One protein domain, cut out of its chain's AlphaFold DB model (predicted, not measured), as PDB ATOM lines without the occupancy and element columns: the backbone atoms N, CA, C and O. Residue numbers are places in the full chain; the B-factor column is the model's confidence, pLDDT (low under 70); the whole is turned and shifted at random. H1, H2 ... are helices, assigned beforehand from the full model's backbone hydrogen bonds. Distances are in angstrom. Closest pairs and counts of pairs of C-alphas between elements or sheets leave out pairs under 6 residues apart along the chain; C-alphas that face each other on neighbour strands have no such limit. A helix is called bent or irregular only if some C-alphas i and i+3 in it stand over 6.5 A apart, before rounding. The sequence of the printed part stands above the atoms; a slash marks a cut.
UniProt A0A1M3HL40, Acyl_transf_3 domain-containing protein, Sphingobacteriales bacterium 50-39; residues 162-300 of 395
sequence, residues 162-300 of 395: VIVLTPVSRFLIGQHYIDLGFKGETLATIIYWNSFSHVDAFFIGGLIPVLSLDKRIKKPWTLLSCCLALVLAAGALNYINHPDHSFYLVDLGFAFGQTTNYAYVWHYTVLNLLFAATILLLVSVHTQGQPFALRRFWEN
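AT A GLANCE: This is residues 162 to 300 of the 395 residues of the protein "Acyl_transf_3 domain-containing protein" of Sphingobacteriales bacterium 50-39 (UniProt A0A1M3HL40). A long helix, H6, runs through the middle of an elongated helical body, with H5 side by side with it on one side and H1 and H3, overlapping near their starts in one line, along another. H2 folds back on H1 to make a helical hairpin, while the short H4 and H7 lie toward the other end of the body. The printed part has 139 residues with seven named helices, H1 to H7 in chain order, and no named strand; its class is all helix. It is only just compact, close to loose, with a radius of gyration of the C-alphas of 17.2 A and spans of 54 by 33 by 24 A.

IN THESE COORDINATES: H1, residues 162 to 179, begins at C-alpha 162 (17.114, -21.810, -31.149) and is 24.7 A long; it is only just irregular, with C-alphas 164 and 167 6.7 A apart. H2 is residues 184 to 193, H3 residues 199 to 211, 18.2 A long, and H4 residues 213 to 216. H5, residues 220 to 240, is 30.2 A long. H6, residues 260 to 288, measures 42.4 A and ends at C-alpha 288 (-5.193, -41.786, -32.659); it is irregular, with C-alphas 261 and 264 8.5 A apart, and has a kink of 43 degrees near residue 267. H7 is residues 295 to 298.

HOW THE PARTS SIT: H6 is the hub, touching H1, H3, H4 and H5. H5 and H6 form a helical hairpin at a shallow tilt of 20 degrees; their closest C-alphas, of Leu 224 and Ala 277, are 5.0 A apart. H1, H3 and H6 make a bundle, a group of helices side by side. H3 touches residues 268 to 280 of H6 the same way at a shallow tilt of 26 degrees, closest at the C-alphas of Gly 205 and Ala 276, 5.3 A. Residues 167 to 171 of H1 touch residues 262 to 269 of H6, closest at the C-alphas of Pro 167 and Val 265, 5.0 A. Residues 162 to 166 of H1 touch residues 199 to 204 of H3, opposite ways at 2 degrees, a shallow tilt. H1 and H2 touch at an only just steep tilt of 35.4 degrees. H4 touches residues 280 to 288 of H6, the C-alphas of Asp 214 and Ser 284 being closest at 4.5 A. H7 touches no helix. In H2 and H5 every O i to N i+4 pair is within hydrogen-bond range, against 12 of 14 in H1, 6 of 9 in H3 and 20 of 25 in H6; H4 and H7 are too short for such a pair.

THE WHOLE: The two C-alphas farthest apart, of Gly 181 and Gly 289, are 54.7 A apart. The printed part has no cut. The link from H5 to H6, residues 241 to 259, is long. The mean pLDDT of the printed part is 88.9; residues 243 to 250, 257 and 291 are under 70.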
ATOM      1  N   VAL A 162      16.202 -21.365 -30.083       97.94
ATOM      2  CA  VAL A 162      17.114 -21.810 -31.149       97.94
ATOM      3  C   VAL A 162      16.408 -21.895 -32.502       97.94
ATOM      4  O   VAL A 162      16.989 -21.484 -33.502       97.94
ATOM      5  N   ILE A 163      15.156 -22.360 -32.558       98.19
ATOM      6  CA  ILE A 163      14.388 -22.388 -33.815       98.19
ATOM      7  C   ILE A 163      14.252 -20.977 -34.402       98.19
ATOM      8  O   ILE A 163      14.443 -20.799 -35.601       98.19
ATOM      9  N   VAL A 164      13.967 -19.977 -33.563       97.56
ATOM     10  CA  VAL A 164      13.825 -18.575 -33.990       97.56
ATOM     11  C   VAL A 164      15.174 -17.943 -34.348       97.56
ATOM     12  O   VAL A 164      15.257 -17.170 -35.298       97.56
ATOM     13  N   LEU A 165      16.240 -18.275 -33.617       97.75
ATOM     14  CA  LEU A 165      17.570 -17.691 -33.805       97.75
ATOM     15  C   LEU A 165      18.371 -18.331 -34.949       97.75
ATOM     16  O   LEU A 165      19.301 -17.708 -35.447       97.75
ATOM     17  N   THR A 166      18.033 -19.542 -35.394       97.81
ATOM     18  CA  THR A 166      18.805 -20.242 -36.439       97.81
ATOM     19  C   THR A 166      18.766 -19.536 -37.808       97.81
ATOM     20  O   THR A 166      19.810 -19.407 -38.439       97.81
ATOM     21  N   PRO A 167      17.635 -19.004 -38.309       97.06
ATOM     22  CA  PRO A 167      17.665 -18.164 -39.510       97.06
ATOM     23  C   PRO A 167      18.595 -16.950 -39.358       97.06
ATOM     24  O   PRO A 167      19.348 -16.622 -40.273       97.06
ATOM     25  N   VAL A 168      18.613 -16.328 -38.174       97.00
ATOM     26  CA  VAL A 168      19.514 -15.205 -37.874       97.00
ATOM     27  C   VAL A 168      20.975 -15.661 -37.894       97.00
ATOM     28  O   VAL A 168      21.800 -14.999 -38.518       97.00
ATOM     29  N   SER A 169      21.307 -16.811 -37.294       96.75
ATOM     30  CA  SER A 169      22.673 -17.350 -37.338       96.75
ATOM     31  C   SER A 169      23.124 -17.625 -38.773       96.75
ATOM     32  O   SER A 169      24.232 -17.241 -39.134       96.75
ATOM     33  N   ARG A 170      22.261 -18.199 -39.623       96.12
ATOM     34  CA  ARG A 170      22.559 -18.404 -41.050       96.12
ATOM     35  C   ARG A 170      22.838 -17.089 -41.759       96.12
ATOM     36  O   ARG A 170      23.811 -17.014 -42.503       96.12
ATOM     37  N   PHE A 171      22.013 -16.065 -41.529       96.12
ATOM     38  CA  PHE A 171      22.222 -14.738 -42.108       96.12
ATOM     39  C   PHE A 171      23.589 -14.175 -41.710       96.12
ATOM     40  O   PHE A 171      24.366 -13.822 -42.593       96.12
ATOM     41  N   LEU A 172      23.911 -14.178 -40.412       96.75
ATOM     42  CA  LEU A 172      25.183 -13.674 -39.886       96.75
ATOM     43  C   LEU A 172      26.391 -14.451 -40.424       96.75
ATOM     44  O   LEU A 172      27.373 -13.839 -40.831       96.75
ATOM     45  N   ILE A 173      26.310 -15.784 -40.481       94.88
ATOM     46  CA  ILE A 173      27.349 -16.635 -41.080       94.88
ATOM     47  C   ILE A 173      27.530 -16.277 -42.556       94.88
ATOM     48  O   ILE A 173      28.655 -16.088 -43.010       94.88
ATOM     49  N   GLY A 174      26.431 -16.157 -43.304       94.50
ATOM     50  CA  GLY A 174      26.476 -15.791 -44.714       94.50
ATOM     51  C   GLY A 174      27.139 -14.435 -44.937       94.50
ATOM     52  O   GLY A 174      28.048 -14.351 -45.755       94.50
ATOM     53  N   GLN A 175      26.746 -13.406 -44.180       95.31
ATOM     54  CA  GLN A 175      27.362 -12.076 -44.269       95.31
ATOM     55  C   GLN A 175      28.851 -12.116 -43.925       95.31
ATOM     56  O   GLN A 175      29.667 -11.651 -44.710       95.31
ATOM     57  N   HIS A 176      29.221 -12.779 -42.827       95.44
ATOM     58  CA  HIS A 176      30.617 -12.900 -42.417       95.44
ATOM     59  C   HIS A 176      31.510 -13.491 -43.519       95.44
ATOM     60  O   HIS A 176      32.580 -12.960 -43.802       95.44
ATOM     61  N   TYR A 177      31.074 -14.569 -44.176       93.94
ATOM     62  CA  TYR A 177      31.866 -15.177 -45.250       93.94
ATOM     63  C   TYR A 177      31.798 -14.396 -46.569       93.94
ATOM     64  O   TYR A 177      32.769 -14.421 -47.324       93.94
ATOM     65  N   ILE A 178      30.713 -13.664 -46.840       93.56
ATOM     66  CA  ILE A 178      30.662 -12.708 -47.957       93.56
ATOM     67  C   ILE A 178      31.713 -11.609 -47.761       93.56
ATOM     68  O   ILE A 178      32.451 -11.315 -48.703       93.56
ATOM     69  N   ASP A 179      31.829 -11.061 -46.549       95.25
ATOM     70  CA  ASP A 179      32.800 -10.012 -46.210       95.25
ATOM     71  C   ASP A 179      34.250 -10.508 -46.327       95.25
ATOM     72  O   ASP A 179      35.138  -9.767 -46.742       95.25
ATOM     73  N   LEU A 180      34.485 -11.796 -46.049       93.75
ATOM     74  CA  LEU A 180      35.767 -12.472 -46.292       93.75
ATOM     75  C   LEU A 180      36.026 -12.794 -47.779       93.75
ATOM     76  O   LEU A 180      37.059 -13.369 -48.116       93.75
ATOM     77  N   GLY A 181      35.105 -12.438 -48.678       92.06
ATOM     78  CA  GLY A 181      35.255 -12.585 -50.124       92.06
ATOM     79  C   GLY A 181      34.751 -13.909 -50.705       92.06
ATOM     80  O   GLY A 181      34.883 -14.122 -51.913       92.06
ATOM     81  N   PHE A 182      34.140 -14.791 -49.904       90.75
ATOM     82  CA  PHE A 182      33.570 -16.042 -50.406       90.75
ATOM     83  C   PHE A 182      32.289 -15.789 -51.207       90.75
ATOM     84  O   PHE A 182      31.411 -15.025 -50.806       90.75
ATOM     85  N   LYS A 183      32.153 -16.468 -52.351       88.44
ATOM     86  CA  LYS A 183      31.012 -16.327 -53.271       88.44
ATOM     87  C   LYS A 183      30.600 -17.680 -53.854       88.44
ATOM     88  O   LYS A 183      31.315 -18.674 -53.713       88.44
ATOM     89  N   GLY A 184      29.442 -17.705 -54.516       85.62
ATOM     90  CA  GLY A 184      28.958 -18.859 -55.278       85.62
ATOM     91  C   GLY A 184      28.814 -20.134 -54.442       85.62
ATOM     92  O   GLY A 184      28.373 -20.094 -53.291       85.62
ATOM     93  N   GLU A 185      29.204 -21.265 -55.029       83.88
ATOM     94  CA  GLU A 185      29.105 -22.596 -54.414       83.88
ATOM     95  C   GLU A 185      29.920 -22.718 -53.118       83.88
ATOM     96  O   GLU A 185      29.496 -23.384 -52.170       83.88
ATOM     97  N   THR A 186      31.067 -22.039 -53.025       88.12
ATOM     98  CA  THR A 186      31.909 -22.096 -51.825       88.12
ATOM     99  C   THR A 186      31.211 -21.493 -50.616       88.12
ATOM    100  O   THR A 186      31.111 -22.147 -49.580       88.12
ATOM    101  N   LEU A 187      30.653 -20.289 -50.762       90.25
ATOM    102  CA  LEU A 187      29.853 -19.665 -49.707       90.25
ATOM    103  C   LEU A 187      28.683 -20.569 -49.299       90.25
ATOM    104  O   LEU A 187      28.434 -20.804 -48.117       90.25
ATOM    105  N   ALA A 188      27.984 -21.107 -50.293       89.56
ATOM    106  CA  ALA A 188      26.815 -21.930 -50.066       89.56
ATOM    107  C   ALA A 188      27.122 -23.219 -49.295       89.56
ATOM    108  O   ALA A 188      26.390 -23.597 -48.381       89.56
ATOM    109  N   THR A 189      28.224 -23.881 -49.637       90.69
ATOM    110  CA  THR A 189      28.661 -25.115 -48.978       90.69
ATOM    111  C   THR A 189      29.229 -24.856 -47.583       90.69
ATOM    112  O   THR A 189      28.981 -25.670 -46.697       90.69
ATOM    113  N   ILE A 190      29.885 -23.713 -47.336       93.19
ATOM    114  CA  ILE A 190      30.270 -23.280 -45.978       93.19
ATOM    115  C   ILE A 190      29.029 -23.142 -45.091       93.19
ATOM    116  O   ILE A 190      28.983 -23.712 -44.002       93.19
ATOM    117  N   ILE A 191      28.000 -22.432 -45.566       93.88
ATOM    118  CA  ILE A 191      26.741 -22.276 -44.826       93.88
ATOM    119  C   ILE A 191      26.086 -23.645 -44.622       93.88
ATOM    120  O   ILE A 191      25.653 -23.959 -43.515       93.88
ATOM    121  N   TYR A 192      26.045 -24.479 -45.661       92.94
ATOM    122  CA  TYR A 192      25.401 -25.786 -45.611       92.94
ATOM    123  C   TYR A 192      26.111 -26.788 -44.690       92.94
ATOM    124  O   TYR A 192      25.436 -27.601 -44.075       92.94
ATOM    125  N   TRP A 193      27.436 -26.749 -44.545       94.12
ATOM    126  CA  TRP A 193      28.171 -27.667 -43.659       94.12
ATOM    127  C   TRP A 193      28.274 -27.150 -42.219       94.12
ATOM    128  O   TRP A 193      28.733 -27.856 -41.319       94.12
ATOM    129  N   ASN A 194      27.833 -25.922 -41.961       94.75
ATOM    130  CA  ASN A 194      27.923 -25.336 -40.636       94.75
ATOM    131  C   ASN A 194      26.886 -25.948 -39.678       94.75
ATOM    132  O   ASN A 194      25.689 -25.984 -39.974       94.75
ATOM    133  N   SER A 195      27.326 -26.371 -38.491       94.44
ATOM    134  CA  SER A 195      26.448 -26.950 -37.467       94.44
ATOM    135  C   SER A 195      25.308 -26.011 -37.077       94.44
ATOM    136  O   SER A 195      24.165 -26.445 -36.942       94.44
ATOM    137  N   PHE A 196      25.596 -24.711 -36.960       95.25
ATOM    138  CA  PHE A 196      24.620 -23.694 -36.573       95.25
ATOM    139  C   PHE A 196      23.567 -23.423 -37.645       95.25
ATOM    140  O   PHE A 196      22.564 -22.788 -37.336       95.25
ATOM    141  N   SER A 197      23.750 -23.926 -38.868       95.38
ATOM    142  CA  SER A 197      22.768 -23.796 -39.942       95.38
ATOM    143  C   SER A 197      21.644 -24.824 -39.863       95.38
ATOM    144  O   SER A 197      20.651 -24.663 -40.564       95.38
ATOM    145  N   HIS A 198      21.747 -25.870 -39.038       95.62
ATOM    146  CA  HIS A 198      20.777 -26.982 -39.063       95.62
ATOM    147  C   HIS A 198      20.140 -27.307 -37.717       95.62
ATOM    148  O   HIS A 198      19.294 -28.196 -37.635       95.62
ATOM    149  N   VAL A 199      20.517 -26.602 -36.647       96.69
ATOM    150  CA  VAL A 199      20.057 -26.918 -35.283       96.69
ATOM    151  C   VAL A 199      18.533 -26.785 -35.135       96.69
ATOM    152  O   VAL A 199      17.909 -27.560 -34.406       96.69
ATOM    153  N   ASP A 200      17.906 -25.861 -35.868       97.75
ATOM    154  CA  ASP A 200      16.446 -25.729 -35.926       97.75
ATOM    155  C   ASP A 200      15.754 -27.008 -36.408       97.75
ATOM    156  O   ASP A 200      14.705 -27.352 -35.869       97.75
ATOM    157  N   ALA A 201      16.331 -27.748 -37.357       98.25
ATOM    158  CA  ALA A 201      15.756 -28.984 -37.880       98.25
ATOM    159  C   ALA A 201      15.526 -29.997 -36.749       98.25
ATOM    160  O   ALA A 201      14.420 -30.522 -36.580       98.25
ATOM    161  N   PHE A 202      16.548 -30.200 -35.912       98.62
ATOM    162  CA  PHE A 202      16.469 -31.096 -34.762       98.62
ATOM    163  C   PHE A 202      15.409 -30.636 -33.755       98.62
ATOM    164  O   PHE A 202      14.618 -31.450 -33.266       98.62
ATOM    165  N   PHE A 203      15.346 -29.342 -33.441       98.56
ATOM    166  CA  PHE A 203      14.398 -28.847 -32.443       98.56
ATOM    167  C   PHE A 203      12.961 -28.759 -32.947       98.56
ATOM    168  O   PHE A 203      12.054 -29.087 -32.182       98.56
ATOM    169  N   ILE A 204      12.732 -28.428 -34.219       98.56
ATOM    170  CA  ILE A 204      11.403 -28.475 -34.842       98.56
ATOM    171  C   ILE A 204      10.844 -29.904 -34.740       98.56
ATOM    172  O   ILE A 204       9.718 -30.096 -34.274       98.56
ATOM    173  N   GLY A 205      11.639 -30.922 -35.090       98.31
ATOM    174  CA  GLY A 205      11.243 -32.322 -34.907       98.31
ATOM    175  C   GLY A 205      11.072 -32.702 -33.430       98.31
ATOM    176  O   GLY A 205      10.122 -33.395 -33.057       98.31
ATOM    177  N   GLY A 206      11.968 -32.220 -32.567       98.19
ATOM    178  CA  GLY A 206      11.975 -32.501 -31.133       98.19
ATOM    179  C   GLY A 206      10.796 -31.909 -30.355       98.19
ATOM    180  O   GLY A 206      10.389 -32.480 -29.342       98.19
ATOM    181  N   LEU A 207      10.201 -30.807 -30.820       98.06
ATOM    182  CA  LEU A 207       9.043 -30.192 -30.165       98.06
ATOM    183  C   LEU A 207       7.789 -31.072 -30.218       98.06
ATOM    184  O   LEU A 207       6.953 -30.981 -29.318       98.06
ATOM    185  N   ILE A 208       7.672 -31.959 -31.213       97.81
ATOM    186  CA  ILE A 208       6.525 -32.866 -31.359       97.81
ATOM    187  C   ILE A 208       6.287 -33.686 -30.073       97.81
ATOM    188  O   ILE A 208       5.201 -33.565 -29.498       97.81
ATOM    189  N   PRO A 209       7.252 -34.483 -29.564       96.19
ATOM    190  CA  PRO A 209       7.066 -35.235 -28.324       96.19
ATOM    191  C   PRO A 209       7.040 -34.351 -27.069       96.19
ATOM    192  O   PRO A 209       6.289 -34.660 -26.145       96.19
ATOM    193  N   VAL A 210       7.813 -33.257 -27.024       96.69
ATOM    194  CA  VAL A 210       7.884 -32.356 -25.853       96.69
ATOM    195  C   VAL A 210       6.529 -31.715 -25.571       96.69
ATOM    196  O   VAL A 210       6.054 -31.721 -24.437       96.69
ATOM    197  N   LEU A 211       5.872 -31.215 -26.617       96.38
ATOM    198  CA  LEU A 211       4.558 -30.586 -26.520       96.38
ATOM    199  C   LEU A 211       3.409 -31.597 -26.634       96.38
ATOM    200  O   LEU A 211       2.249 -31.221 -26.461       96.38
ATOM    201  N   SER A 212       3.705 -32.877 -26.898       95.00
ATOM    202  CA  SER A 212       2.700 -33.903 -27.216       95.00
ATOM    203  C   SER A 212       1.763 -33.448 -28.341       95.00
ATOM    204  O   SER A 212       0.534 -33.520 -28.227       95.00
ATOM    205  N   LEU A 213       2.347 -32.900 -29.414       94.69
ATOM    206  CA  LEU A 213       1.600 -32.340 -30.544       94.69
ATOM    207  C   LEU A 213       0.708 -33.382 -31.220       94.69
ATOM    208  O   LEU A 213      -0.364 -33.032 -31.708       94.69
ATOM    209  N   ASP A 214       1.099 -34.656 -31.169       91.00
ATOM    210  CA  ASP A 214       0.330 -35.788 -31.683       91.00
ATOM    211  C   ASP A 214      -1.053 -35.929 -31.025       91.00
ATOM    212  O   ASP A 214      -1.992 -36.429 -31.641       91.00
ATOM    213  N   LYS A 215      -1.197 -35.443 -29.786       90.81
ATOM    214  CA  LYS A 215      -2.464 -35.428 -29.040       90.81
ATOM    215  C   LYS A 215      -3.196 -34.094 -29.128       90.81
ATOM    216  O   LYS A 215      -4.420 -34.060 -29.048       90.81
ATOM    217  N   ARG A 216      -2.456 -32.986 -29.240       93.19
ATOM    218  CA  ARG A 216      -3.024 -31.626 -29.247       93.19
ATOM    219  C   ARG A 216      -3.575 -31.232 -30.614       93.19
ATOM    220  O   ARG A 216      -4.597 -30.553 -30.691       93.19
ATOM    221  N   ILE A 217      -2.914 -31.646 -31.694       92.19
ATOM    222  CA  ILE A 217      -3.295 -31.277 -33.058       92.19
ATOM    223  C   ILE A 217      -4.309 -32.293 -33.586       92.19
ATOM    224  O   ILE A 217      -3.974 -33.417 -33.953       92.19
ATOM    225  N   LYS A 218      -5.577 -31.866 -33.642       89.44
ATOM    226  CA  LYS A 218      -6.706 -32.694 -34.101       89.44
ATOM    227  C   LYS A 218      -6.741 -32.895 -35.620       89.44
ATOM    228  O   LYS A 218      -7.263 -33.898 -36.090       89.44
ATOM    229  N   LYS A 219      -6.210 -31.937 -36.389       91.00
ATOM    230  CA  LYS A 219      -6.212 -31.935 -37.864       91.00
ATOM    231  C   LYS A 219      -4.779 -31.843 -38.419       91.00
ATOM    232  O   LYS A 219      -4.424 -30.825 -39.012       91.00
ATOM    233  N   PRO A 220      -3.933 -32.875 -38.230       92.12
ATOM    234  CA  PRO A 220      -2.540 -32.851 -38.693       92.12
ATOM    235  C   PRO A 220      -2.419 -32.701 -40.218       92.12
ATOM    236  O   PRO A 220      -1.465 -32.107 -40.708       92.12
ATOM    237  N   TRP A 221      -3.422 -33.167 -40.963       92.06
ATOM    238  CA  TRP A 221      -3.526 -32.998 -42.411       92.06
ATOM    239  C   TRP A 221      -3.568 -31.546 -42.857       92.06
ATOM    240  O   TRP A 221      -2.865 -31.187 -43.789       92.06
ATOM    241  N   THR A 222      -4.347 -30.706 -42.174       93.31
ATOM    242  CA  THR A 222      -4.431 -29.278 -42.498       93.31
ATOM    243  C   THR A 222      -3.072 -28.617 -42.315       93.31
ATOM    244  O   THR A 222      -2.641 -27.873 -43.187       93.31
ATOM    245  N   LEU A 223      -2.358 -28.943 -41.233       94.62
ATOM    246  CA  LEU A 223      -1.010 -28.422 -41.012       94.62
ATOM    247  C   LEU A 223      -0.036 -28.883 -42.103       94.62
ATOM    248  O   LEU A 223       0.727 -28.063 -42.611       94.62
ATOM    249  N   LEU A 224      -0.085 -30.161 -42.493       95.75
ATOM    250  CA  LEU A 224       0.721 -30.673 -43.601       95.75
ATOM    251  C   LEU A 224       0.398 -29.944 -44.911       95.75
ATOM    252  O   LEU A 224       1.319 -29.509 -45.591       95.75
ATOM    253  N   SER A 225      -0.882 -29.765 -45.241       96.44
ATOM    254  CA  SER A 225      -1.314 -29.039 -46.438       96.44
ATOM    255  C   SER A 225      -0.852 -27.582 -46.427       96.44
ATOM    256  O   SER A 225      -0.373 -27.103 -47.448       96.44
ATOM    257  N   CYS A 226      -0.922 -26.892 -45.284       97.12
ATOM    258  CA  CYS A 226      -0.402 -25.531 -45.143       97.12
ATOM    259  C   CYS A 226       1.120 -25.476 -45.337       97.12
ATOM    260  O   CYS A 226       1.609 -24.613 -46.060       97.12
ATOM    261  N   CYS A 227       1.873 -26.405 -44.736       96.88
ATOM    262  CA  CYS A 227       3.329 -26.458 -44.904       96.88
ATOM    263  C   CYS A 227       3.721 -26.809 -46.345       96.88
ATOM    264  O   CYS A 227       4.671 -26.243 -46.876       96.88
ATOM    265  N   LEU A 228       2.978 -27.708 -46.995       96.25
ATOM    266  CA  LEU A 228       3.185 -28.051 -48.399       96.25
ATOM    267  C   LEU A 228       2.896 -26.852 -49.305       96.25
ATOM    268  O   LEU A 228       3.711 -26.541 -50.163       96.25
ATOM    269  N   ALA A 229       1.786 -26.145 -49.083       96.44
ATOM    270  CA  ALA A 229       1.467 -24.924 -49.818       96.44
ATOM    271  C   ALA A 229       2.557 -23.856 -49.636       96.44
ATOM    272  O   ALA A 229       2.962 -23.236 -50.614       96.44
ATOM    273  N   LEU A 230       3.084 -23.693 -48.416       95.44
ATOM    274  CA  LEU A 230       4.192 -22.780 -48.135       95.44
ATOM    275  C   LEU A 230       5.466 -23.169 -48.896       95.44
ATOM    276  O   LEU A 230       6.082 -22.304 -49.507       95.44
ATOM    277  N   VAL A 231       5.848 -24.451 -48.891       93.94
ATOM    278  CA  VAL A 231       7.016 -24.958 -49.637       93.94
ATOM    279  C   VAL A 231       6.840 -24.754 -51.140       93.94
ATOM    280  O   VAL A 231       7.769 -24.299 -51.798       93.94
ATOM    281  N   LEU A 232       5.659 -25.052 -51.686       93.00
ATOM    282  CA  LEU A 232       5.375 -24.873 -53.111       93.00
ATOM    283  C   LEU A 232       5.386 -23.392 -53.511       93.00
ATOM    284  O   LEU A 232       5.969 -23.048 -54.534       93.00
ATOM    285  N   ALA A 233       4.799 -22.515 -52.693       92.12
ATOM    286  CA  ALA A 233       4.828 -21.072 -52.918       92.12
ATOM    287  C   ALA A 233       6.261 -20.523 -52.844       92.12
ATOM    288  O   ALA A 233       6.676 -19.772 -53.719       92.12
ATOM    289  N   ALA A 234       7.034 -20.947 -51.844       89.94
ATOM    290  CA  ALA A 234       8.450 -20.622 -51.718       89.94
ATOM    291  C   ALA A 234       9.265 -21.070 -52.940       89.94
ATOM    292  O   ALA A 234      10.006 -20.271 -53.505       89.94
ATOM    293  N   GLY A 235       9.104 -22.327 -53.361       88.81
ATOM    294  CA  GLY A 235       9.779 -22.879 -54.534       88.81
ATOM    295  C   GLY A 235       9.415 -22.124 -55.811       88.81
ATOM    296  O   GLY A 235      10.298 -21.739 -56.572       88.81
ATOM    297  N   ALA A 236       8.130 -21.814 -56.010       88.31
ATOM    298  CA  ALA A 236       7.667 -21.007 -57.138       88.31
ATOM    299  C   ALA A 236       8.256 -19.585 -57.117       88.31
ATOM    300  O   ALA A 236       8.701 -19.091 -58.149       88.31
ATOM    301  N   LEU A 237       8.322 -18.936 -55.950       87.25
ATOM    302  CA  LEU A 237       8.950 -17.619 -55.811       87.25
ATOM    303  C   LEU A 237      10.450 -17.666 -56.121       87.25
ATOM    304  O   LEU A 237      10.948 -16.777 -56.809       87.25
ATOM    305  N   ASN A 238      11.175 -18.688 -55.662       85.38
ATOM    306  CA  ASN A 238      12.587 -18.852 -56.014       85.38
ATOM    307  C   ASN A 238      12.773 -19.078 -57.511       85.38
ATOM    308  O   ASN A 238      13.674 -18.484 -58.090       85.38
ATOM    309  N   TYR A 239      11.918 -19.905 -58.117       82.06
ATOM    310  CA  TYR A 239      11.921 -20.185 -59.550       82.06
ATOM    311  C   TYR A 239      11.738 -18.900 -60.368       82.06
ATOM    312  O   TYR A 239      12.515 -18.628 -61.279       82.06
ATOM    313  N   ILE A 240      10.731 -18.090 -60.022       83.50
ATOM    314  CA  ILE A 240      10.401 -16.847 -60.737       83.50
ATOM    315  C   ILE A 240      11.537 -15.829 -60.619       83.50
ATOM    316  O   ILE A 240      11.864 -15.157 -61.591       83.50
ATOM    317  N   ASN A 241      12.148 -15.725 -59.439       79.69
ATOM    318  CA  ASN A 241      13.203 -14.751 -59.170       79.69
ATOM    319  C   ASN A 241      14.611 -15.267 -59.504       79.69
ATOM    320  O   ASN A 241      15.594 -14.619 -59.131       79.69
ATOM    321  N   HIS A 242      14.735 -16.435 -60.144       72.56
ATOM    322  CA  HIS A 242      16.040 -16.961 -60.511       72.56
ATOM    323  C   HIS A 242      16.546 -16.292 -61.804       72.56
ATOM    324  O   HIS A 242      15.855 -16.359 -62.818       72.56
ATOM    325  N   PRO A 243      17.741 -15.665 -61.802       66.69
ATOM    326  CA  PRO A 243      18.257 -14.923 -62.961       66.69
ATOM    327  C   PRO A 243      18.620 -15.805 -64.164       66.69
ATOM    328  O   PRO A 243      18.714 -15.315 -65.284       66.69
ATOM    329  N   ASP A 244      18.821 -17.099 -63.939       64.00
ATOM    330  CA  ASP A 244      19.060 -18.093 -64.981       64.00
ATOM    331  C   ASP A 244      17.914 -19.104 -64.918       64.00
ATOM    332  O   ASP A 244      17.739 -19.724 -63.879       64.00
ATOM    333  N   HIS A 245      17.084 -19.242 -65.954       56.84
ATOM    334  CA  HIS A 245      15.938 -20.170 -65.948       56.84
ATOM    335  C   HIS A 245      16.322 -21.600 -66.375       56.84
ATOM    336  O   HIS A 245      15.461 -22.477 -66.463       56.84
ATOM    337  N   SER A 246      17.606 -21.862 -66.639       53.84
ATOM    338  CA  SER A 246      18.074 -23.102 -67.269       53.84
ATOM    339  C   SER A 246      18.077 -24.355 -66.370       53.84
ATOM    340  O   SER A 246      18.202 -25.460 -66.897       53.84
ATOM    341  N   PHE A 247      17.862 -24.238 -65.047       54.09
ATOM    342  CA  PHE A 247      18.005 -25.368 -64.103       54.09
ATOM    343  C   PHE A 247      16.767 -25.774 -63.259       54.09
ATOM    344  O   PHE A 247      16.855 -26.734 -62.493       54.09
ATOM    345  N   TYR A 248      15.586 -25.161 -63.422       53.09
ATOM    346  CA  TYR A 248      14.659 -25.033 -62.274       53.09
ATOM    347  C   TYR A 248      13.392 -25.907 -62.217       53.09
ATOM    348  O   TYR A 248      12.697 -25.908 -61.202       53.09
ATOM    349  N   LEU A 249      13.052 -26.698 -63.241       57.84
ATOM    350  CA  LEU A 249      11.934 -27.654 -63.077       57.84
ATOM    351  C   LEU A 249      12.340 -28.898 -62.270       57.84
ATOM    352  O   LEU A 249      11.486 -29.553 -61.676       57.84
ATOM    353  N   VAL A 250      13.636 -29.223 -62.227       64.31
ATOM    354  CA  VAL A 250      14.145 -30.468 -61.623       64.31
ATOM    355  C   VAL A 250      14.529 -30.294 -60.149       64.31
ATOM    356  O   VAL A 250      14.675 -31.291 -59.446       64.31
ATOM    357  N   ASP A 251      14.677 -29.062 -59.656       72.56
ATOM    358  CA  ASP A 251      15.038 -28.746 -58.263       72.56
ATOM    359  C   ASP A 251      13.872 -28.190 -57.418       72.56
ATOM    360  O   ASP A 251      14.033 -27.976 -56.216       72.56
ATOM    361  N   LEU A 252      12.696 -27.983 -58.027       76.75
ATOM    362  CA  LEU A 252      11.491 -27.430 -57.394       76.75
ATOM    363  C   LEU A 252      11.710 -26.054 -56.729       76.75
ATOM    364  O   LEU A 252      11.007 -25.711 -55.778       76.75
ATOM    365  N   GLY A 253      12.687 -25.271 -57.201       78.62
ATOM    366  CA  GLY A 253      13.046 -23.980 -56.611       78.62
ATOM    367  C   GLY A 253      13.835 -24.085 -55.302       78.62
ATOM    368  O   GLY A 253      13.906 -23.109 -54.555       78.62
ATOM    369  N   PHE A 254      14.406 -25.256 -55.010       81.06
ATOM    370  CA  PHE A 254      15.283 -25.517 -53.866       81.06
ATOM    371  C   PHE A 254      16.628 -26.054 -54.363       81.06
ATOM    372  O   PHE A 254      17.029 -27.179 -54.044       81.06
ATOM    373  N   ALA A 255      17.323 -25.259 -55.178       76.44
ATOM    374  CA  ALA A 255      18.639 -25.622 -55.683       76.44
ATOM    375  C   ALA A 255      19.624 -25.844 -54.526       76.44
ATOM    376  O   ALA A 255      19.630 -25.116 -53.525       76.44
ATOM    377  N   PHE A 256      20.482 -26.855 -54.670       75.81
ATOM    378  CA  PHE A 256      21.559 -27.079 -53.717       75.81
ATOM    379  C   PHE A 256      22.455 -25.838 -53.648       75.81
ATOM    380  O   PHE A 256      22.973 -25.379 -54.662       75.81
ATOM    381  N   GLY A 257      22.639 -25.302 -52.444       69.88
ATOM    382  CA  GLY A 257      23.535 -24.174 -52.227       69.88
ATOM    383  C   GLY A 257      23.053 -22.833 -52.804       69.88
ATOM    384  O   GLY A 257      23.863 -21.970 -53.139       69.88
ATOM    385  N   GLN A 258      21.742 -22.622 -52.918       76.06
ATOM    386  CA  GLN A 258      21.213 -21.345 -53.385       76.06
ATOM    387  C   GLN A 258      21.504 -20.202 -52.396       76.06
ATOM    388  O   GLN A 258      21.019 -20.186 -51.262       76.06
ATOM    389  N   THR A 259      22.276 -19.210 -52.845       81.44
ATOM    390  CA  THR A 259      22.595 -17.993 -52.074       81.44
ATOM    391  C   THR A 259      21.801 -16.765 -52.526       81.44
ATOM    392  O   THR A 259      21.736 -15.772 -51.801       81.44
ATOM    393  N   THR A 260      21.144 -16.836 -53.689       79.06
ATOM    394  CA  THR A 260      20.315 -15.755 -54.239       79.06
ATOM    395  C   THR A 260      19.119 -15.449 -53.334       79.06
ATOM    396  O   THR A 260      18.565 -16.341 -52.692       79.06
ATOM    397  N   ASN A 261      18.731 -14.172 -53.253       82.56
ATOM    398  CA  ASN A 261      17.581 -13.694 -52.467       82.56
ATOM    399  C   ASN A 261      17.567 -14.166 -51.000       82.56
ATOM    400  O   ASN A 261      16.501 -14.373 -50.416       82.56
ATOM    401  N   TYR A 262      18.748 -14.379 -50.408       88.00
ATOM    402  CA  TYR A 262      18.901 -14.891 -49.042       88.00
ATOM    403  C   TYR A 262      18.192 -16.236 -48.798       88.00
ATOM    404  O   TYR A 262      17.830 -16.557 -47.668       88.00
ATOM    405  N   ALA A 263      18.019 -17.045 -49.848       87.19
ATOM    406  CA  ALA A 263      17.423 -18.381 -49.823       87.19
ATOM    407  C   ALA A 263      17.914 -19.251 -48.651       87.19
ATOM    408  O   ALA A 263      17.123 -19.773 -47.862       87.19
ATOM    409  N   TYR A 264      19.236 -19.322 -48.483       88.06
ATOM    410  CA  TYR A 264      19.911 -20.057 -47.413       88.06
ATOM    411  C   TYR A 264      19.455 -19.688 -45.991       88.06
ATOM    412  O   TYR A 264      19.630 -20.487 -45.077       88.06
ATOM    413  N   VAL A 265      18.865 -18.510 -45.766       92.75
ATOM    414  CA  VAL A 265      18.367 -18.088 -44.448       92.75
ATOM    415  C   VAL A 265      17.097 -18.854 -44.072       92.75
ATOM    416  O   VAL A 265      16.965 -19.325 -42.939       92.75
ATOM    417  N   TRP A 266      16.173 -19.008 -45.023       90.75
ATOM    418  CA  TRP A 266      14.793 -19.413 -44.752       90.75
ATOM    419  C   TRP A 266      14.391 -20.760 -45.379       90.75
ATOM    420  O   TRP A 266      13.532 -21.443 -44.816       90.75
ATOM    421  N   HIS A 267      15.024 -21.197 -46.482       89.81
ATOM    422  CA  HIS A 267      14.678 -22.437 -47.209       89.81
ATOM    423  C   HIS A 267      14.685 -23.661 -46.301       89.81
ATOM    424  O   HIS A 267      13.719 -24.424 -46.263       89.81
ATOM    425  N   TYR A 268      15.762 -23.821 -45.532       92.88
ATOM    426  CA  TYR A 268      15.927 -24.949 -44.623       92.88
ATOM    427  C   TYR A 268      14.791 -25.005 -43.599       92.88
ATOM    428  O   TYR A 268      14.205 -26.064 -43.408       92.88
ATOM    429  N   THR A 269      14.420 -23.874 -42.994       95.50
ATOM    430  CA  THR A 269      13.353 -23.824 -41.985       95.50
ATOM    431  C   THR A 269      11.992 -24.174 -42.583       95.50
ATOM    432  O   THR A 269      11.244 -24.944 -41.983       95.50
ATOM    433  N   VAL A 270      11.682 -23.685 -43.788       95.12
ATOM    434  CA  VAL A 270      10.427 -24.012 -44.486       95.12
ATOM    435  C   VAL A 270      10.333 -25.515 -44.793       95.12
ATOM    436  O   VAL A 270       9.303 -26.139 -44.522       95.12
ATOM    437  N   LEU A 271      11.425 -26.131 -45.255       95.69
ATOM    438  CA  LEU A 271      11.503 -27.583 -45.459       95.69
ATOM    439  C   LEU A 271      11.409 -28.362 -44.136       95.69
ATOM    440  O   LEU A 271      10.690 -29.359 -44.049       95.69
ATOM    441  N   ASN A 272      12.075 -27.884 -43.081       97.69
ATOM    442  CA  ASN A 272      12.041 -28.505 -41.757       97.69
ATOM    443  C   ASN A 272      10.609 -28.564 -41.200       97.69
ATOM    444  O   ASN A 272      10.209 -29.583 -40.632       97.69
ATOM    445  N   LEU A 273       9.812 -27.507 -41.404       97.94
ATOM    446  CA  LEU A 273       8.398 -27.463 -41.017       97.94
ATOM    447  C   LEU A 273       7.556 -28.495 -41.780       97.94
ATOM    448  O   LEU A 273       6.759 -29.202 -41.161       97.94
ATOM    449  N   LEU A 274       7.763 -28.642 -43.095       97.94
ATOM    450  CA  LEU A 274       7.092 -29.673 -43.895       97.94
ATOM    451  C   LEU A 274       7.412 -31.084 -43.386       97.94
ATOM    452  O   LEU A 274       6.510 -31.913 -43.213       97.94
ATOM    453  N   PHE A 275       8.684 -31.370 -43.111       98.25
ATOM    454  CA  PHE A 275       9.097 -32.677 -42.604       98.25
ATOM    455  C   PHE A 275       8.554 -32.957 -41.205       98.25
ATOM    456  O   PHE A 275       8.092 -34.066 -40.935       98.25
ATOM    457  N   ALA A 276       8.511 -31.953 -40.334       98.38
ATOM    458  CA  ALA A 276       7.918 -32.090 -39.014       98.38
ATOM    459  C   ALA A 276       6.400 -32.282 -39.073       98.38
ATOM    460  O   ALA A 276       5.874 -33.131 -38.356       98.38
ATOM    461  N   ALA A 277       5.698 -31.581 -39.969       97.75
ATOM    462  CA  ALA A 277       4.276 -31.806 -40.214       97.75
ATOM    463  C   ALA A 277       4.010 -33.220 -40.760       97.75
ATOM    464  O   ALA A 277       3.041 -33.866 -40.363       97.75
ATOM    465  N   THR A 278       4.906 -33.739 -41.606       96.94
ATOM    466  CA  THR A 278       4.844 -35.119 -42.115       96.94
ATOM    467  C   THR A 278       5.029 -36.134 -40.986       96.94
ATOM    468  O   THR A 278       4.216 -37.044 -40.836       96.94
ATOM    469  N   ILE A 279       6.054 -35.964 -40.144       96.88
ATOM    470  CA  ILE A 279       6.287 -36.824 -38.971       96.88
ATOM    471  C   ILE A 279       5.092 -36.763 -38.019       96.88
ATOM    472  O   ILE A 279       4.601 -37.805 -37.586       96.88
ATOM    473  N   LEU A 280       4.598 -35.560 -37.722       96.19
ATOM    474  CA  LEU A 280       3.436 -35.355 -36.870       96.19
ATOM    475  C   LEU A 280       2.217 -36.089 -37.425       96.19
ATOM    476  O   LEU A 280       1.562 -36.790 -36.667       96.19
ATOM    477  N   LEU A 281       1.930 -35.983 -38.725       94.56
ATOM    478  CA  LEU A 281       0.829 -36.717 -39.346       94.56
ATOM    479  C   LEU A 281       0.966 -38.227 -39.122       94.56
ATOM    480  O   LEU A 281       0.021 -38.862 -38.655       94.56
ATOM    481  N   LEU A 282       2.141 -38.795 -39.412       93.31
ATOM    482  CA  LEU A 282       2.392 -40.231 -39.265       93.31
ATOM    483  C   LEU A 282       2.228 -40.705 -37.815       93.31
ATOM    484  O   LEU A 282       1.673 -41.779 -37.573       93.31
ATOM    485  N   VAL A 283       2.690 -39.905 -36.854       92.94
ATOM    486  CA  VAL A 283       2.590 -40.213 -35.422       92.94
ATOM    487  C   VAL A 283       1.160 -40.022 -34.920       92.94
ATOM    488  O   VAL A 283       0.649 -40.911 -34.246       92.94
ATOM    489  N   SER A 284       0.477 -38.934 -35.282       91.12
ATOM    490  CA  SER A 284      -0.919 -38.675 -34.905       91.12
ATOM    491  C   SER A 284      -1.847 -39.770 -35.414       91.12
ATOM    492  O   SER A 284      -2.661 -40.278 -34.651       91.12
ATOM    493  N   VAL A 285      -1.700 -40.187 -36.674       87.50
ATOM    494  CA  VAL A 285      -2.460 -41.305 -37.253       87.50
ATOM    495  C   VAL A 285      -2.247 -42.588 -36.450       87.50
ATOM    496  O   VAL A 285      -3.210 -43.295 -36.152       87.50
ATOM    497  N   HIS A 286      -0.997 -42.885 -36.079       86.81
ATOM    498  CA  HIS A 286      -0.667 -44.067 -35.289       86.81
ATOM    499  C   HIS A 286      -1.257 -43.999 -33.872       86.81
ATOM    500  O   HIS A 286      -1.899 -44.949 -33.433       86.81
ATOM    501  N   THR A 287      -1.075 -42.877 -33.169       84.31
ATOM    502  CA  THR A 287      -1.548 -42.676 -31.792       84.31
ATOM    503  C   THR A 287      -3.074 -42.628 -31.703       84.31
ATOM    504  O   THR A 287      -3.645 -43.152 -30.751       84.31
ATOM    505  N   GLN A 288      -3.741 -41.999 -32.672       81.31
ATOM    506  CA  GLN A 288      -5.193 -41.786 -32.659       81.31
ATOM    507  C   GLN A 288      -5.972 -42.923 -33.338       81.31
ATOM    508  O   GLN A 288      -7.199 -42.885 -33.359       81.31
ATOM    509  N   GLY A 289      -5.290 -43.920 -33.915       74.88
ATOM    510  CA  GLY A 289      -5.935 -45.055 -34.580       74.88
ATOM    511  C   GLY A 289      -6.718 -44.683 -35.843       74.88
ATOM    512  O   GLY A 289      -7.600 -45.436 -36.249       74.88
ATOM    513  N   GLN A 290      -6.426 -43.537 -36.468       71.81
ATOM    514  CA  GLN A 290      -7.163 -43.096 -37.653       71.81
ATOM    515  C   GLN A 290      -6.794 -43.944 -38.883       71.81
ATOM    516  O   GLN A 290      -5.612 -44.236 -39.103       71.81
ATOM    517  N   PRO A 291      -7.771 -44.326 -39.726       64.94
ATOM    518  CA  PRO A 291      -7.477 -44.953 -41.003       64.94
ATOM    519  C   PRO A 291      -6.753 -43.945 -41.897       64.94
ATOM    520  O   PRO A 291      -7.234 -42.849 -42.168       64.94
ATOM    521  N   PHE A 292      -5.567 -44.322 -42.358       71.56
ATOM    522  CA  PHE A 292      -4.730 -43.497 -43.221       71.56
ATOM    523  C   PHE A 292      -4.415 -44.311 -44.463       71.56
ATOM    524  O   PHE A 292      -3.662 -45.282 -44.397       71.56
ATOM    525  N   ALA A 293      -5.006 -43.932 -45.596       74.44
ATOM    526  CA  ALA A 293      -4.816 -44.640 -46.863       74.44
ATOM    527  C   ALA A 293      -3.323 -44.753 -47.229       74.44
ATOM    528  O   ALA A 293      -2.846 -45.810 -47.641       74.44
ATOM    529  N   LEU A 294      -2.550 -43.697 -46.957       74.31
ATOM    530  CA  LEU A 294      -1.106 -43.663 -47.193       74.31
ATOM    531  C   LEU A 294      -0.290 -44.420 -46.126       74.31
ATOM    532  O   LEU A 294       0.912 -44.604 -46.300       74.31
ATOM    533  N   ARG A 295      -0.904 -44.941 -45.052       81.19
ATOM    534  CA  ARG A 295      -0.210 -45.792 -44.068       81.19
ATOM    535  C   ARG A 295       0.382 -47.014 -44.745       81.19
ATOM    536  O   ARG A 295       1.523 -47.375 -44.484       81.19
ATOM    537  N   ARG A 296      -0.389 -47.623 -45.650       84.50
ATOM    538  CA  ARG A 296       0.026 -48.805 -46.413       84.50
ATOM    539  C   ARG A 296       1.248 -48.523 -47.284       84.50
ATOM    540  O   ARG A 296       2.072 -49.416 -47.462       84.50
ATOM    541  N   PHE A 297       1.365 -47.300 -47.801       89.31
ATOM    542  CA  PHE A 297       2.534 -46.868 -48.557       89.31
ATOM    543  C   PHE A 297       3.766 -46.815 -47.646       89.31
ATOM    544  O   PHE A 297       4.717 -47.558 -47.868       89.31
ATOM    545  N   TRP A 298       3.713 -46.034 -46.562       90.50
ATOM    546  CA  TRP A 298       4.853 -45.843 -45.655       90.50
ATOM    547  C   TRP A 298       5.255 -47.095 -44.864       90.50
ATOM    548  O   TRP A 298       6.421 -47.255 -44.514       90.50
ATOM    549  N   GLU A 299       4.313 -47.990 -44.573       92.50
ATOM    550  CA  GLU A 299       4.569 -49.251 -43.863       92.50
ATOM    551  C   GLU A 299       4.837 -50.432 -44.811       92.50
ATOM    552  O   GLU A 299       4.899 -51.582 -44.367       92.50
ATOM    553  N   ASN A 300       5.008 -50.175 -46.114       93.56
ATOM    554  CA  ASN A 300       5.352 -51.218 -47.071       93.56
ATOM    555  C   ASN A 300       6.678 -51.898 -46.681       93.56
ATOM    556  O   ASN A 300       7.652 -51.238 -46.317       93.56
TER     557      ASN A 300